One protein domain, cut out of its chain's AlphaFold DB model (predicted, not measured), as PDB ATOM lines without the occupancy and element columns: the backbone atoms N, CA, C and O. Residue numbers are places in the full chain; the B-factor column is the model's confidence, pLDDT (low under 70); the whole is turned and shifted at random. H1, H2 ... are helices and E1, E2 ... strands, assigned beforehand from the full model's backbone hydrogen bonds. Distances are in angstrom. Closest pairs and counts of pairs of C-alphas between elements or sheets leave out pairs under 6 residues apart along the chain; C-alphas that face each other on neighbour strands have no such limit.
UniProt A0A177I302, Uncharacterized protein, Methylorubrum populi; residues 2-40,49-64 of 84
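AT A GLANCE: This is residues 2 to 40 and 49 to 64 of the 84 residues of an uncharacterized protein of Methylorubrum populi (UniProt A0A177I302). A small antiparallel hairpin, E1 and E2, has two short helices, H1 and H2, packed beside it and set at a corner to each other, while a third helix, H3, stands free well away from this body, beyond a cut. H1 is near E2, and H2 is near both strands. The 55 printed residues hold three named helices and two named strands, in the order H1, H2, E1, E2, H3; the sheet's order is E1 - E2, antiparallel, and the class is mixed, helices and strands. The whole is only just loose, close to compact, with a radius of gyration of the C-alphas of 12.6 A and spans of 36 by 27 by 18 A.

HOW THE PARTS SIT: H1, residues 2 to 9, touches H2, residues 13 to 21, about perpendicular at 82 degrees; their closest C-alphas are those of Cys 6 and Arg 13, 6.1 A apart. E1, residues 24 to 29, and E2, residues 32 to 37, form a hairpin, with 149 degrees between their directions. Across it N 27 and O 34 are within hydrogen-bond range at 2.8 A, and so are N 29 and O 32 at 3.0 A. The closest C-alphas of H1 and E2 are those of Met 9 and Tyr 33, 6.3 A apart. Those of H2 and E1 are Leu 20 and Leu 26, 7.3 A apart; those of H2 and E2 are Trp 19 and Leu 35, 7.6 A apart. H1 and E1 are apart. H3, residues 54 to 62, is apart from H1, H2 and E1. In H1, H2 and H3 every O i to N i+4 pair is within hydrogen-bond range.

IN THESE COORDINATES: H1 begins at C-alpha 2, (354.772, 467.944, 454.840), and measures 10.7 A from first to last C-alpha. H2 measures 12.1 A. E1 measures 14.8 A and begins at C-alpha 24, (351.581, 464.723, 441.153). E2 measures 15.8 A. H3 measures 12.3 A and ends at C-alpha 62, (332.009, 454.138, 451.202).

THE WHOLE: The two C-alphas farthest apart are those of Glu 30 and Glu 54, at 36.9 A. Residues 41 to 48 are not printed, and C-alphas 40 and 49 are 13.1 A apart across the cut, which lies in the link from E2 to H3. The links from H1 to H2, H2 to E1 and E1 to E2 are tight. Residues 53 to 64, of which 54 to 62 belong to H3, stand free; the body without them spans 32 by 23 by 12 A. The mean pLDDT of the printed part is 70.8, and 20 residues are under 70, among them residues 2 to 6, 37 to 40 and 49 to 51.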
ATOM      1  N   PHE A   2     356.004 468.715 455.119       59.41
ATOM      2  CA  PHE A   2     354.772 467.944 454.840       59.41
ATOM      3  C   PHE A   2     353.526 468.289 455.687       59.41
ATOM      4  O   PHE A   2     352.457 468.512 455.134       59.41
ATOM      5  N   LYS A   3     353.649 468.396 457.020       61.72
ATOM      6  CA  LYS A   3     352.506 468.709 457.909       61.72
ATOM      7  C   LYS A   3     351.875 470.085 457.646       61.72
ATOM      8  O   LYS A   3     350.680 470.255 457.863       61.72
ATOM      9  N   PHE A   4     352.671 471.059 457.205       66.94
ATOM     10  CA  PHE A   4     352.194 472.420 456.960       66.94
ATOM     11  C   PHE A   4     351.405 472.499 455.649       66.94
ATOM     12  O   PHE A   4     350.329 473.084 455.626       66.94
ATOM     13  N   ALA A   5     351.882 471.822 454.600       60.84
ATOM     14  CA  ALA A   5     351.159 471.694 453.339       60.84
ATOM     15  C   ALA A   5     349.823 470.950 453.509       60.84
ATOM     16  O   ALA A   5     348.800 471.446 453.054       60.84
ATOM     17  N   CYS A   6     349.800 469.834 454.255       67.31
ATOM     18  CA  CYS A   6     348.563 469.122 454.609       67.31
ATOM     19  C   CYS A   6     347.530 470.045 455.274       67.31
ATOM     20  O   CYS A   6     346.375 470.095 454.859       67.31
ATOM     21  N   LYS A   7     347.963 470.827 456.275       70.56
ATOM     22  CA  LYS A   7     347.097 471.771 456.991       70.56
ATOM     23  C   LYS A   7     346.585 472.895 456.086       70.56
ATOM     24  O   LYS A   7     345.410 473.231 456.159       70.56
ATOM     25  N   MET A   8     347.446 473.458 455.241       69.75
ATOM     26  CA  MET A   8     347.081 474.541 454.319       69.75
ATOM     27  C   MET A   8     346.160 474.076 453.186       69.75
ATOM     28  O   MET A   8     345.340 474.852 452.712       69.75
ATOM     29  N   MET A   9     346.273 472.815 452.768       68.75
ATOM     30  CA  MET A   9     345.413 472.209 451.750       68.75
ATOM     31  C   MET A   9     344.113 471.621 452.313       68.75
ATOM     32  O   MET A   9     343.261 471.202 451.533       68.75
ATOM     33  N   GLY A  10     343.969 471.524 453.640       73.25
ATOM     34  CA  GLY A  10     342.865 470.787 454.263       73.25
ATOM     35  C   GLY A  10     342.855 469.301 453.883       73.25
ATOM     36  O   GLY A  10     341.788 468.707 453.754       73.25
ATOM     37  N   ALA A  11     344.030 468.715 453.642       70.69
ATOM     38  CA  ALA A  11     344.177 467.341 453.179       70.69
ATOM     39  C   ALA A  11     344.965 466.508 454.190       70.69
ATOM     40  O   ALA A  11     346.040 466.912 454.643       70.69
ATOM     41  N   ASP A  12     344.461 465.315 454.495       77.81
ATOM     42  CA  ASP A  12     345.166 464.353 455.331       77.81
ATOM     43  C   ASP A  12     346.483 463.894 454.706       77.81
ATOM     44  O   ASP A  12     346.692 463.920 453.487       77.81
ATOM     45  N   ARG A  13     347.401 463.459 455.573       74.62
ATOM     46  CA  ARG A  13     348.755 463.068 455.170       74.62
ATOM     47  C   ARG A  13     348.744 461.922 454.163       74.62
ATOM     48  O   ARG A  13     349.538 461.944 453.228       74.62
ATOM     49  N   ASP A  14     347.833 460.971 454.333       76.25
ATOM     50  CA  ASP A  14     347.707 459.811 453.449       76.25
ATOM     51  C   ASP A  14     347.172 460.211 452.073       76.25
ATOM     52  O   ASP A  14     347.651 459.726 451.051       76.25
ATOM     53  N   ARG A  15     346.267 461.195 452.027       76.19
ATOM     54  CA  ARG A  15     345.754 461.757 450.775       76.19
ATOM     55  C   ARG A  15     346.840 462.511 450.012       76.19
ATOM     56  O   ARG A  15     346.953 462.355 448.800       76.19
ATOM     57  N   LEU A  16     347.668 463.295 450.703       78.06
ATOM     58  CA  LEU A  16     348.812 463.967 450.077       78.06
ATOM     59  C   LEU A  16     349.856 462.952 449.582       78.06
ATOM     60  O   LEU A  16     350.364 463.089 448.472       78.06
ATOM     61  N   ALA A  17     350.153 461.923 450.378       76.56
ATOM     62  CA  ALA A  17     351.084 460.864 449.998       76.56
ATOM     63  C   ALA A  17     350.597 460.079 448.771       76.56
ATOM     64  O   ALA A  17     351.398 459.791 447.885       76.56
ATOM     65  N   PHE A  18     349.294 459.801 448.684       80.00
ATOM     66  CA  PHE A  18     348.678 459.156 447.528       80.00
ATOM     67  C   PHE A  18     348.915 459.947 446.238       80.00
ATOM     68  O   PHE A  18     349.406 459.387 445.263       80.00
ATOM     69  N   TRP A  19     348.631 461.252 446.233       76.00
ATOM     70  CA  TRP A  19     348.792 462.070 445.027       76.00
ATOM     71  C   TRP A  19     350.251 462.245 444.616       76.00
ATOM     72  O   TRP A  19     350.563 462.190 443.429       76.00
ATOM     73  N   LEU A  20     351.162 462.379 445.580       78.44
ATOM     74  CA  LEU A  20     352.594 462.400 445.284       78.44
ATOM     75  C   LEU A  20     353.071 461.061 444.697       78.44
ATOM     76  O   LEU A  20     353.829 461.046 443.731       78.44
ATOM     77  N   ALA A  21     352.584 459.932 445.222       74.75
ATOM     78  CA  ALA A  21     352.879 458.603 444.683       74.75
ATOM     79  C   ALA A  21     352.253 458.370 443.297       74.75
ATOM     80  O   ALA A  21     352.849 457.697 442.457       74.75
ATOM     81  N   ALA A  22     351.095 458.975 443.024       73.00
ATOM     82  CA  ALA A  22     350.456 458.989 441.709       73.00
ATOM     83  C   ALA A  22     351.218 459.851 440.680       73.00
ATOM     84  O   ALA A  22     350.863 459.875 439.502       73.00
ATOM     85  N   GLY A  23     352.293 460.531 441.097       70.38
ATOM     86  CA  GLY A  23     353.115 461.366 440.232       70.38
ATOM     87  C   GLY A  23     352.592 462.787 440.075       70.38
ATOM     88  O   GLY A  23     352.906 463.425 439.077       70.38
ATOM     89  N   CYS A  24     351.798 463.288 441.019       76.81
ATOM     90  CA  CYS A  24     351.581 464.723 441.153       76.81
ATOM     91  C   CYS A  24     352.745 465.355 441.919       76.81
ATOM     92  O   CYS A  24     353.318 464.749 442.824       76.81
ATOM     93  N   SER A  25     353.052 466.604 441.601       78.38
ATOM     94  CA  SER A  25     354.016 467.423 442.325       78.38
ATOM     95  C   SER A  25     353.290 468.444 443.194       78.38
ATOM     96  O   SER A  25     352.283 469.030 442.795       78.38
ATOM     97  N   LEU A  26     353.798 468.658 444.408       79.94
ATOM     98  CA  LEU A  26     353.298 469.699 445.303       79.94
ATOM     99  C   LEU A  26     353.997 471.022 444.977       79.94
ATOM    100  O   LEU A  26     355.205 471.150 445.178       79.94
ATOM    101  N   VAL A  27     353.232 472.011 444.524       79.38
ATOM    102  CA  VAL A  27     353.717 473.335 444.119       79.38
ATOM    103  C   VAL A  27     353.129 474.398 445.045       79.38
ATOM    104  O   VAL A  27     351.950 474.357 445.393       79.38
ATOM    105  N   LEU A  28     353.950 475.364 445.458       76.56
ATOM    106  CA  LEU A  28     353.498 476.563 446.162       76.56
ATOM    107  C   LEU A  28     353.476 477.720 445.160       76.56
ATOM    108  O   LEU A  28     354.532 478.158 444.716       76.56
ATOM    109  N   SER A  29     352.286 478.199 444.808       70.44
ATOM    110  CA  SER A  29     352.099 479.301 443.859       70.44
ATOM    111  C   SER A  29     351.148 480.334 444.455       70.44
ATOM    112  O   SER A  29     350.105 479.969 444.997       70.44
ATOM    113  N   GLU A  30     351.534 481.613 444.422       73.25
ATOM    114  CA  GLU A  30     350.761 482.729 445.002       73.25
ATOM    115  C   GLU A  30     350.351 482.496 446.474       73.25
ATOM    116  O   GLU A  30     349.244 482.817 446.903       73.25
ATOM    117  N   GLY A  31     351.227 481.865 447.265       73.81
ATOM    118  CA  GLY A  31     350.962 481.548 448.676       73.81
ATOM    119  C   GLY A  31     349.978 480.393 448.914       73.81
ATOM    120  O   GLY A  31     349.663 480.090 450.065       73.81
ATOM    121  N   VAL A  32     349.528 479.711 447.856       71.88
ATOM    122  CA  VAL A  32     348.614 478.564 447.919       71.88
ATOM    123  C   VAL A  32     349.340 477.283 447.518       71.88
ATOM    124  O   VAL A  32     349.991 477.213 446.476       71.88
ATOM    125  N   TYR A  33     349.209 476.246 448.345       74.38
ATOM    126  CA  TYR A  33     349.688 474.906 448.014       74.38
ATOM    127  C   TYR A  33     348.724 474.235 447.032       74.38
ATOM    128  O   TYR A  33     347.526 474.142 447.299       74.38
ATOM    129  N   ARG A  34     349.249 473.759 445.902       75.94
ATOM    130  CA  ARG A  34     348.507 473.065 444.846       75.94
ATOM    131  C   ARG A  34     349.198 471.756 444.490       75.94
ATOM    132  O   ARG A  34     350.421 471.657 444.536       75.94
ATOM    133  N   LEU A  35     348.398 470.754 444.144       78.75
ATOM    134  CA  LEU A  35     348.883 469.527 443.525       78.75
ATOM    135  C   LEU A  35     348.734 469.681 442.020       78.75
ATOM    136  O   LEU A  35     347.618 469.834 441.526       78.75
ATOM    137  N   GLU A  36     349.851 469.654 441.311       78.25
ATOM    138  CA  GLU A  36     349.862 469.669 439.855       78.25
ATOM    139  C   GLU A  36     350.223 468.277 439.352       78.25
ATOM    140  O   GLU A  36     351.150 467.641 439.857       78.25
ATOM    141  N   ALA A  37     349.458 467.770 438.385       67.69
ATOM    142  CA  ALA A  37     349.848 466.561 437.681       67.69
ATOM    143  C   ALA A  37     351.150 466.859 436.938       67.69
ATOM    144  O   ALA A  37     351.229 467.839 436.197       67.69
ATOM    145  N   ASP A  38     352.170 466.037 437.166       64.25
ATOM    146  CA  ASP A  38     353.412 466.169 436.426       64.25
ATOM    147  C   ASP A  38     353.089 465.992 434.935       64.25
ATOM    148  O   ASP A  38     352.489 464.988 434.538       64.25
ATOM    149  N   ALA A  39     353.427 466.982 434.106       52.19
ATOM    150  CA  ALA A  39     353.131 466.968 432.671       52.19
ATOM    151  C   ALA A  39     353.773 465.757 431.961       52.19
ATOM    152  O   ALA A  39     353.352 465.368 430.871       52.19
ATOM    153  N   SER A  40     354.740 465.105 432.616       51.03
ATOM    154  CA  SER A  40     355.322 463.829 432.204       51.03
ATOM    155  C   SER A  40     354.376 462.620 432.333       51.03
ATOM    156  O   SER A  40     354.745 461.523 431.915       51.03
ATOM    157  N   PRO A  49     350.934 453.281 437.524       57.09
ATOM    158  CA  PRO A  49     350.999 453.417 438.972       57.09
ATOM    159  C   PRO A  49     350.588 452.104 439.644       57.09
ATOM    160  O   PRO A  49     349.730 451.375 439.143       57.09
ATOM    161  N   ALA A  50     351.234 451.799 440.772       61.31
ATOM    162  CA  ALA A  50     350.959 450.578 441.515       61.31
ATOM    163  C   ALA A  50     349.463 450.499 441.882       61.31
ATOM    164  O   ALA A  50     348.875 451.522 442.251       61.31
ATOM    165  N   PRO A  51     348.842 449.309 441.789       61.06
ATOM    166  CA  PRO A  51     347.440 449.143 442.137       61.06
ATOM    167  C   PRO A  51     347.195 449.574 443.586       61.06
ATOM    168  O   PRO A  51     347.964 449.253 444.495       61.06
ATOM    169  N   VAL A  52     346.116 450.330 443.790       72.00
ATOM    170  CA  VAL A  52     345.726 450.834 445.109       72.00
ATOM    171  C   VAL A  52     345.283 449.656 445.989       72.00
ATOM    172  O   VAL A  52     344.543 448.801 445.503       72.00
ATOM    173  N   PRO A  53     345.685 449.596 447.275       76.75
ATOM    174  CA  PRO A  53     345.213 448.563 448.191       76.75
ATOM    175  C   PRO A  53     343.683 448.525 448.281       76.75
ATOM    176  O   PRO A  53     343.036 449.559 448.455       76.75
ATOM    177  N   GLU A  54     343.109 447.324 448.223       72.94
ATOM    178  CA  GLU A  54     341.658 447.109 448.147       72.94
ATOM    179  C   GLU A  54     340.893 447.749 449.314       72.94
ATOM    180  O   GLU A  54     339.884 448.420 449.109       72.94
ATOM    181  N   ALA A  55     341.415 447.627 450.537       68.94
ATOM    182  CA  ALA A  55     340.804 448.224 451.723       68.94
ATOM    183  C   ALA A  55     340.695 449.759 451.629       68.94
ATOM    184  O   ALA A  55     339.704 450.340 452.072       68.94
ATOM    185  N   LEU A  56     341.689 450.414 451.021       70.94
ATOM    186  CA  LEU A  56     341.698 451.864 450.826       70.94
ATOM    187  C   LEU A  56     340.702 452.279 449.736       70.94
ATOM    188  O   LEU A  56     339.995 453.272 449.893       70.94
ATOM    189  N   ALA A  57     340.614 451.495 448.657       66.75
ATOM    190  CA  ALA A  57     339.622 451.708 447.609       66.75
ATOM    191  C   ALA A  57     338.189 451.575 448.156       66.75
ATOM    192  O   ALA A  57     337.351 452.435 447.896       66.75
ATOM    193  N   LEU A  58     337.920 450.548 448.968       72.62
ATOM    194  CA  LEU A  58     336.617 450.328 449.601       72.62
ATOM    195  C   LEU A  58     336.236 451.457 450.560       72.62
ATOM    196  O   LEU A  58     335.099 451.925 450.515       72.62
ATOM    197  N   ALA A  59     337.176 451.927 451.384       68.94
ATOM    198  CA  ALA A  59     336.939 453.053 452.283       68.94
ATOM    199  C   ALA A  59     336.564 454.327 451.508       68.94
ATOM    200  O   ALA A  59     335.602 455.002 451.861       68.94
ATOM    201  N   ALA A  60     337.261 454.617 450.406       67.81
ATOM    202  CA  ALA A  60     336.949 455.762 449.556       67.81
ATOM    203  C   ALA A  60     335.564 455.644 448.896       67.81
ATOM    204  O   ALA A  60     334.820 456.621 448.856       67.81
ATOM    205  N   ILE A  61     335.188 454.455 448.408       68.25
ATOM    206  CA  ILE A  61     333.859 454.206 447.822       68.25
ATOM    207  C   ILE A  61     332.756 454.425 448.868       68.25
ATOM    208  O   ILE A  61     331.742 455.053 448.567       68.25
ATOM    209  N   GLN A  62     332.955 453.944 450.097       71.31
ATOM    210  CA  GLN A  62     332.009 454.138 451.202       71.31
ATOM    211  C   GLN A  62     331.871 455.611 451.605       71.31
ATOM    212  O   GLN A  62     330.775 456.038 451.960       71.31
ATOM    213  N   ASP A  63     332.945 456.393 451.479       72.81
ATOM    214  CA  ASP A  63     332.967 457.841 451.730       72.81
ATOM    215  C   ASP A  63     332.380 458.670 450.564       72.81
ATOM    216  O   ASP A  63     332.429 459.899 450.548       72.81
ATOM    217  N   GLY A  64     331.800 457.999 449.562       57.75
ATOM    218  CA  GLY A  64     331.118 458.638 448.439       57.75
ATOM    219  C   GLY A  64     332.038 459.016 447.281       57.75
ATOM    220  O   GLY A  64     331.646 459.828 446.437       57.75
TER     221      GLY A  64